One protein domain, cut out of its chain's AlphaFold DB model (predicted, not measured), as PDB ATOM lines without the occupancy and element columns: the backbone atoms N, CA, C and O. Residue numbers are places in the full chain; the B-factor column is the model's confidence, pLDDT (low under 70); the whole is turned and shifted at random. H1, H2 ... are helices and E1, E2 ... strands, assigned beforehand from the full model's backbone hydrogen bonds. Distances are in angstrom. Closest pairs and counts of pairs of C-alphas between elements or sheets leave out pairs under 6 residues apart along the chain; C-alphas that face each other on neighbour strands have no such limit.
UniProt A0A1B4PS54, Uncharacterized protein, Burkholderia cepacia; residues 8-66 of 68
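Overview. This is residues 8 to 66 of the 68 residues of an uncharacterized protein of Burkholderia cepacia (UniProt A0A1B4PS54). A small three-stranded antiparallel sheet has one helix, H1, packed over one face, mostly on the E1 side, while a long loop of residues 34 to 49 swings out past one end of the sheet and returns to begin the helix. The printed part has 59 residues, with three named strands and then one named helix in the order E1, E2, E3, H1. The sheet order is E1 - E2 - E3, and the class is mixed, helices and strands. The whole is only just compact, close to loose, with a radius of gyration of the C-alphas of 12.4 A, and its outline is elongated, spanning 37 by 24 by 14 A.

Arrangement. E1, residues 8 to 12, and E2, residues 15 to 21, form a hairpin across a tight link of 2 residues. They are antiparallel at 155 degrees, with N 10 and O 18 within hydrogen-bond range at 2.8 A and N 17 and O 10 at 3.0 A. E2 and E3, residues 30 to 33, form a second hairpin, antiparallel at 153 degrees, with N 21 and O 30 within hydrogen-bond range at 2.8 A. The three strands make a meander, each strand the antiparallel neighbour of the one before, and E1 and E3 are the edge strands. H1, residues 50 to 64, is on one face of the sheet, at a height over the sheet of 9.1 A, and gives two layers, a helix on one face of a sheet. It lies over E1 and, only just, over E2, on which 3 of its C-alphas fall. It runs along the strands, at 24 degrees to E1 on the local plane. The closest C-alphas of E1 and H1 are those of Ala 8 and Leu 64, 6.3 A apart; those of E2 and H1 are Ile 20 and Arg 61, 7.1 A apart. In H1 every O i to N i+4 pair is within hydrogen-bond range.

Along the chain. E1 begins at C-alpha 8, (109.935, 142.984, 153.965), and measures 12.7 A from first to last C-alpha. E2, the longest strand by residues, measures 18.3 A, and E3 measures 10.0 A. H1 begins at C-alpha 50, (113.581, 154.601, 168.754), and ends at C-alpha 64, (103.797, 142.053, 155.124), 21.0 A away.

Size, cuts and confidence. The two C-alphas farthest apart are those of Asp 27 and Asp 42, 38.0 A. The printed part has no cut. The link from E2 to E3 is short, and the link from E3 to H1 is long, with 16 residues. Mean pLDDT of the printed part is 85.7, and residues 35 to 43 are under 70.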
ATOM      1  N   ALA A   8     110.008 141.535 154.100       92.12
ATOM      2  CA  ALA A   8     109.935 142.984 153.965       92.12
ATOM      3  C   ALA A   8     111.279 143.595 154.359       92.12
ATOM      4  O   ALA A   8     111.725 143.438 155.495       92.12
ATOM      5  N   GLU A   9     111.919 144.306 153.434       91.69
ATOM      6  CA  GLU A   9     113.167 145.014 153.710       91.69
ATOM      7  C   GLU A   9     112.896 146.328 154.450       91.69
ATOM      8  O   GLU A   9     112.077 147.146 154.030       91.69
ATOM      9  N   ILE A  10     113.621 146.550 155.546       90.94
ATOM     10  CA  ILE A  10     113.625 147.809 156.281       90.94
ATOM     11  C   ILE A  10     114.866 148.602 155.882       90.94
ATOM     12  O   ILE A  10     115.999 148.310 156.286       90.94
ATOM     13  N   SER A  11     114.605 149.664 155.128       87.50
ATOM     14  CA  SER A  11     115.548 150.739 154.855       87.50
ATOM     15  C   SER A  11     115.148 151.978 155.654       87.50
ATOM     16  O   SER A  11     114.011 152.441 155.569       87.50
ATOM     17  N   PHE A  12     116.075 152.529 156.436       80.69
ATOM     18  CA  PHE A  12     115.835 153.706 157.268       80.69
ATOM     19  C   PHE A  12     116.907 154.762 157.013       80.69
ATOM     20  O   PHE A  12     118.099 154.468 157.033       80.69
ATOM     21  N   GLU A  13     116.476 155.990 156.713       79.12
ATOM     22  CA  GLU A  13     117.357 157.083 156.261       79.12
ATOM     23  C   GLU A  13     118.284 156.689 155.091       79.12
ATOM     24  O   GLU A  13     119.433 157.114 155.008       79.12
ATOM     25  N   GLY A  14     117.781 155.858 154.172       78.38
ATOM     26  CA  GLY A  14     118.536 155.389 153.004       78.38
ATOM     27  C   GLY A  14     119.554 154.282 153.300       78.38
ATOM     28  O   GLY A  14     120.230 153.830 152.381       78.38
ATOM     29  N   GLN A  15     119.648 153.822 154.551       81.62
ATOM     30  CA  GLN A  15     120.473 152.686 154.942       81.62
ATOM     31  C   GLN A  15     119.608 151.437 155.104       81.62
ATOM     32  O   GLN A  15     118.651 151.428 155.878       81.62
ATOM     33  N   ARG A  16     119.975 150.361 154.407       86.50
ATOM     34  CA  ARG A  16     119.383 149.037 154.604       86.50
ATOM     35  C   ARG A  16     119.868 148.446 155.930       86.50
ATOM     36  O   ARG A  16     121.074 148.386 156.156       86.50
ATOM     37  N   LEU A  17     118.944 148.026 156.797       88.00
ATOM     38  CA  LEU A  17     119.272 147.583 158.162       88.00
ATOM     39  C   LEU A  17     118.925 146.120 158.424       88.00
ATOM     40  O   LEU A  17     119.746 145.360 158.935       88.00
ATOM     41  N   CYS A  18     117.696 145.731 158.118       91.19
ATOM     42  CA  CYS A  18     117.181 144.406 158.431       91.19
ATOM     43  C   CYS A  18     116.050 144.025 157.483       91.19
ATOM     44  O   CYS A  18     115.517 144.867 156.759       91.19
ATOM     45  N   VAL A  19     115.677 142.754 157.513       93.38
ATOM     46  CA  VAL A  19     114.455 142.248 156.890       93.38
ATOM     47  C   VAL A  19     113.531 141.693 157.966       93.38
ATOM     48  O   VAL A  19     113.993 141.168 158.983       93.38
ATOM     49  N   ILE A  20     112.223 141.824 157.754       95.12
ATOM     50  CA  ILE A  20     111.221 141.024 158.454       95.12
ATOM     51  C   ILE A  20     110.959 139.794 157.593       95.12
ATOM     52  O   ILE A  20     110.530 139.938 156.452       95.12
ATOM     53  N   ASP A  21     111.195 138.612 158.143       93.50
ATOM     54  CA  ASP A  21     110.907 137.322 157.526       93.50
ATOM     55  C   ASP A  21     109.531 136.808 157.976       93.50
ATOM     56  O   ASP A  21     109.182 136.916 159.155       93.50
ATOM     57  N   LYS A  22     108.738 136.270 157.042       93.31
ATOM     58  CA  LYS A  22     107.411 135.676 157.282       93.31
ATOM     59  C   LYS A  22     107.351 134.205 156.845       93.31
ATOM     60  O   LYS A  22     106.264 133.663 156.679       93.31
ATOM     61  N   GLU A  23     108.470 133.502 156.706       89.94
ATOM     62  CA  GLU A  23     108.446 132.093 156.278       89.94
ATOM     63  C   GLU A  23     107.675 131.199 157.261       89.94
ATOM     64  O   GLU A  23     106.987 130.258 156.870       89.94
ATOM     65  N   GLY A  24     107.704 131.535 158.553       87.81
ATOM     66  CA  GLY A  24     106.899 130.864 159.576       87.81
ATOM     67  C   GLY A  24     105.435 131.341 159.676       87.81
ATOM     68  O   GLY A  24     104.682 130.882 160.541       87.81
ATOM     69  N   GLY A  25     105.006 132.276 158.825       90.38
ATOM     70  CA  GLY A  25     103.675 132.880 158.842       90.38
ATOM     71  C   GLY A  25     103.538 134.110 159.751       90.38
ATOM     72  O   GLY A  25     104.459 134.523 160.454       90.38
ATOM     73  N   ASN A  26     102.343 134.713 159.744       91.19
ATOM     74  CA  ASN A  26     102.058 136.007 160.389       91.19
ATOM     75  C   ASN A  26     102.338 136.065 161.901       91.19
ATOM     76  O   ASN A  26     102.610 137.149 162.425       91.19
ATOM     77  N   ASP A  27     102.246 134.925 162.584       92.06
ATOM     78  CA  ASP A  27     102.391 134.828 164.039       92.06
ATOM     79  C   ASP A  27     103.819 134.483 164.479       92.06
ATOM     80  O   ASP A  27     104.126 134.549 165.667       92.06
ATOM     81  N   SER A  28     104.700 134.132 163.537       92.62
ATOM     82  CA  SER A  28     106.091 133.775 163.829       92.62
ATOM     83  C   SER A  28     107.103 134.550 162.986       92.62
ATOM     84  O   SER A  28     108.224 134.094 162.779       92.62
ATOM     85  N   MET A  29     106.716 135.756 162.553       93.94
ATOM     86  CA  MET A  29     107.611 136.675 161.858       93.94
ATOM     87  C   MET A  29     108.886 136.935 162.664       93.94
ATOM     88  O   MET A  29     108.835 137.153 163.879       93.94
ATOM     89  N   GLN A  30     110.020 136.962 161.974       94.75
ATOM     90  CA  GLN A  30     111.339 137.175 162.566       94.75
ATOM     91  C   GLN A  30     111.994 138.425 161.988       94.75
ATOM     92  O   GLN A  30     111.616 138.896 160.923       94.75
ATOM     93  N   ILE A  31     112.968 138.984 162.706       93.81
ATOM     94  CA  ILE A  31     113.803 140.075 162.203       93.81
ATOM     95  C   ILE A  31     115.215 139.536 162.025       93.81
ATOM     96  O   ILE A  31     115.815 139.054 162.987       93.81
ATOM     97  N   GLU A  32     115.751 139.672 160.820       92.00
ATOM     98  CA  GLU A  32     117.139 139.354 160.499       92.00
ATOM     99  C   GLU A  32     117.908 140.648 160.221       92.00
ATOM    100  O   GLU A  32     117.554 141.428 159.334       92.00
ATOM    101  N   PHE A  33     118.961 140.901 161.002       88.62
ATOM    102  CA  PHE A  33     119.839 142.050 160.792       88.62
ATOM    103  C   PHE A  33     120.839 141.761 159.679       88.62
ATOM    104  O   PHE A  33     121.563 140.766 159.717       88.62
ATOM    105  N   LEU A  34     120.923 142.678 158.720       84.94
ATOM    106  CA  LEU A  34     121.837 142.559 157.598       84.94
ATOM    107  C   LEU A  34     123.198 143.112 158.012       84.94
ATOM    108  O   LEU A  34     123.386 144.312 158.199       84.94
ATOM    109  N   VAL A  35     124.160 142.210 158.175       68.75
ATOM    110  CA  VAL A  35     125.527 142.527 158.607       68.75
ATOM    111  C   VAL A  35     126.447 142.860 157.433       68.75
ATOM    112  O   VAL A  35     127.634 142.542 157.490       68.75
ATOM    113  N   ASP A  36     125.946 143.547 156.398       64.31
ATOM    114  CA  ASP A  36     126.762 144.130 155.311       64.31
ATOM    115  C   ASP A  36     127.623 145.312 155.830       64.31
ATOM    116  O   ASP A  36     127.714 146.392 155.255       64.31
ATOM    117  N   LEU A  37     128.303 145.080 156.952       53.28
ATOM    118  CA  LEU A  37     129.258 145.929 157.650       53.28
ATOM    119  C   LEU A  37     130.543 146.150 156.834       53.28
ATOM    120  O   LEU A  37     131.362 146.983 157.208       53.28
ATOM    121  N   TYR A  38     130.744 145.404 155.742       51.62
ATOM    122  CA  TYR A  38     131.973 145.440 154.943       51.62
ATOM    123  C   TYR A  38     131.979 146.509 153.843       51.62
ATOM    124  O   TYR A  38     133.042 146.801 153.302       51.62
ATOM    125  N   ILE A  39     130.832 147.124 153.527       53.78
ATOM    126  CA  ILE A  39     130.728 148.220 152.548       53.78
ATOM    127  C   ILE A  39     129.922 149.359 153.171       53.78
ATOM    128  O   ILE A  39     128.904 149.810 152.650       53.78
ATOM    129  N   LEU A  40     130.342 149.795 154.352       57.53
ATOM    130  CA  LEU A  40     129.774 150.985 154.961       57.53
ATOM    131  C   LEU A  40     130.460 152.204 154.321       57.53
ATOM    132  O   LEU A  40     131.679 152.326 154.450       57.53
ATOM    133  N   PRO A  41     129.739 153.093 153.607       61.41
ATOM    134  CA  PRO A  41     130.289 154.398 153.252       61.41
ATOM    135  C   PRO A  41     130.725 155.131 154.531       61.41
ATOM    136  O   PRO A  41     130.209 154.844 155.611       61.41
ATOM    137  N   ASP A  42     131.637 156.101 154.421       64.62
ATOM    138  CA  ASP A  42     132.255 156.809 155.562       64.62
ATOM    139  C   ASP A  42     131.253 157.419 156.580       64.62
ATOM    140  O   ASP A  42     131.642 157.830 157.672       64.62
ATOM    141  N   SER A  43     129.957 157.475 156.252       67.69
ATOM    142  CA  SER A  43     128.880 158.067 157.048       67.69
ATOM    143  C   SER A  43     127.731 157.098 157.366       67.69
ATOM    144  O   SER A  43     126.566 157.403 157.102       67.69
ATOM    145  N   VAL A  44     128.021 155.927 157.929       74.12
ATOM    146  CA  VAL A  44     126.963 155.011 158.379       74.12
ATOM    147  C   VAL A  44     126.360 155.454 159.701       74.12
ATOM    148  O   VAL A  44     127.056 155.694 160.692       74.12
ATOM    149  N   LYS A  45     125.030 155.556 159.721       78.31
ATOM    150  CA  LYS A  45     124.294 155.961 160.911       78.31
ATOM    151  C   LYS A  45     124.067 154.729 161.777       78.31
ATOM    152  O   LYS A  45     123.401 153.779 161.392       78.31
ATOM    153  N   MET A  46     124.639 154.762 162.977       81.06
ATOM    154  CA  MET A  46     124.540 153.665 163.952       81.06
ATOM    155  C   MET A  46     123.553 153.969 165.084       81.06
ATOM    156  O   MET A  46     123.401 153.180 166.013       81.06
ATOM    157  N   LYS A  47     122.905 155.138 165.048       85.94
ATOM    158  CA  LYS A  47     121.974 155.584 166.083       85.94
ATOM    159  C   LYS A  47     120.778 156.271 165.453       85.94
ATOM    160  O   LYS A  47     120.928 157.300 164.799       85.94
ATOM    161  N   PHE A  48     119.603 155.725 165.719       87.12
ATOM    162  CA  PHE A  48     118.329 156.205 165.201       87.12
ATOM    163  C   PHE A  48     117.387 156.558 166.351       87.12
ATOM    164  O   PHE A  48     117.610 156.163 167.499       87.12
ATOM    165  N   SER A  49     116.349 157.330 166.039       93.31
ATOM    166  CA  SER A  49     115.222 157.543 166.945       93.31
ATOM    167  C   SER A  49     114.500 156.213 167.158       93.31
ATOM    168  O   SER A  49     114.167 155.528 166.190       93.31
ATOM    169  N   LEU A  50     114.282 155.839 168.420       93.44
ATOM    170  CA  LEU A  50     113.581 154.601 168.754       93.44
ATOM    171  C   LEU A  50     112.140 154.637 168.232       93.44
ATOM    172  O   LEU A  50     111.696 153.674 167.616       93.44
ATOM    173  N   ASP A  51     111.443 155.753 168.444       96.69
ATOM    174  CA  ASP A  51     110.034 155.895 168.078       96.69
ATOM    175  C   ASP A  51     109.841 155.824 166.560       96.69
ATOM    176  O   ASP A  51     108.972 155.094 166.079       96.69
ATOM    177  N   ASP A  52     110.705 156.501 165.798       93.94
ATOM    178  CA  ASP A  52     110.621 156.493 164.334       93.94
ATOM    179  C   ASP A  52     110.927 155.100 163.774       93.94
ATOM    180  O   ASP A  52     110.211 154.602 162.902       93.94
ATOM    181  N   PHE A  53     111.951 154.430 164.316       92.19
ATOM    182  CA  PHE A  53     112.302 153.075 163.903       92.19
ATOM    183  C   PHE A  53     111.173 152.082 164.204       92.19
ATOM    184  O   PHE A  53     110.795 151.290 163.341       92.19
ATOM    185  N   MET A  54     110.566 152.165 165.392       94.44
ATOM    186  CA  MET A  54     109.406 151.345 165.748       94.44
ATOM    187  C   MET A  54     108.207 151.618 164.830       94.44
ATOM    188  O   MET A  54     107.478 150.686 164.486       94.44
ATOM    189  N   GLY A  55     108.004 152.866 164.400       95.12
ATOM    190  CA  GLY A  55     106.983 153.226 163.414       95.12
ATOM    191  C   GLY A  55     107.179 152.511 162.075       95.12
ATOM    192  O   GLY A  55     106.233 151.923 161.539       95.12
ATOM    193  N   VAL A  56     108.415 152.490 161.569       93.75
ATOM    194  CA  VAL A  56     108.763 151.792 160.322       93.75
ATOM    195  C   VAL A  56     108.607 150.279 160.461       93.75
ATOM    196  O   VAL A  56     107.966 149.662 159.613       93.75
ATOM    197  N   VAL A  57     109.095 149.685 161.555       94.19
ATOM    198  CA  VAL A  57     108.955 148.239 161.822       94.19
ATOM    199  C   VAL A  57     107.483 147.824 161.877       94.19
ATOM    200  O   VAL A  57     107.093 146.841 161.250       94.19
ATOM    201  N   ASN A  58     106.644 148.574 162.599       95.44
ATOM    202  CA  ASN A  58     105.213 148.274 162.687       95.44
ATOM    203  C   ASN A  58     104.522 148.376 161.323       95.44
ATOM    204  O   ASN A  58     103.725 147.503 160.987       95.44
ATOM    205  N   SER A  59     104.855 149.403 160.537       95.06
ATOM    206  CA  SER A  59     104.276 149.599 159.205       95.06
ATOM    207  C   SER A  59     104.653 148.448 158.271       95.06
ATOM    208  O   SER A  59     103.767 147.817 157.698       95.06
ATOM    209  N   ALA A  60     105.943 148.098 158.206       94.44
ATOM    210  CA  ALA A  60     106.436 146.989 157.393       94.44
ATOM    211  C   ALA A  60     105.800 145.650 157.797       94.44
ATOM    212  O   ALA A  60     105.345 144.893 156.941       94.44
ATOM    213  N   ARG A  61     105.686 145.374 159.104       95.12
ATOM    214  CA  ARG A  61     104.997 144.180 159.619       95.12
ATOM    215  C   ARG A  61     103.540 144.131 159.160       95.12
ATOM    216  O   ARG A  61     103.067 143.088 158.709       95.12
ATOM    217  N   ASP A  62     102.806 145.228 159.315       95.25
ATOM    218  CA  ASP A  62     101.374 145.269 159.015       95.25
ATOM    219  C   ASP A  62     101.088 145.205 157.510       95.25
ATOM    220  O   ASP A  62     100.043 144.693 157.107       95.25
ATOM    221  N   GLU A  63     102.013 145.670 156.672       93.56
ATOM    222  CA  GLU A  63     101.979 145.453 155.226       93.56
ATOM    223  C   GLU A  63     102.299 144.002 154.862       93.56
ATOM    224  O   GLU A  63     101.494 143.362 154.187       93.56
ATOM    225  N   LEU A  64     103.390 143.437 155.388       93.38
ATOM    226  CA  LEU A  64     103.797 142.053 155.124       93.38
ATOM    227  C   LEU A  64     102.732 141.035 155.565       93.38
ATOM    228  O   LEU A  64     102.537 139.990 154.937       93.38
ATOM    229  N   ARG A  65     101.967 141.353 156.617       92.56
ATOM    230  CA  ARG A  65     100.816 140.551 157.060       92.56
ATOM    231  C   ARG A  65      99.732 140.389 155.998       92.56
ATOM    232  O   ARG A  65      99.035 139.375 156.024       92.56
ATOM    233  N   LYS A  66      99.589 141.364 155.097       91.38
ATOM    234  CA  LYS A  66      98.588 141.380 154.017       91.38
ATOM    235  C   LYS A  66      99.042 140.608 152.777       91.38
ATOM    236  O   LYS A  66      98.203 140.294 151.937       91.38
TER     237      LYS A  66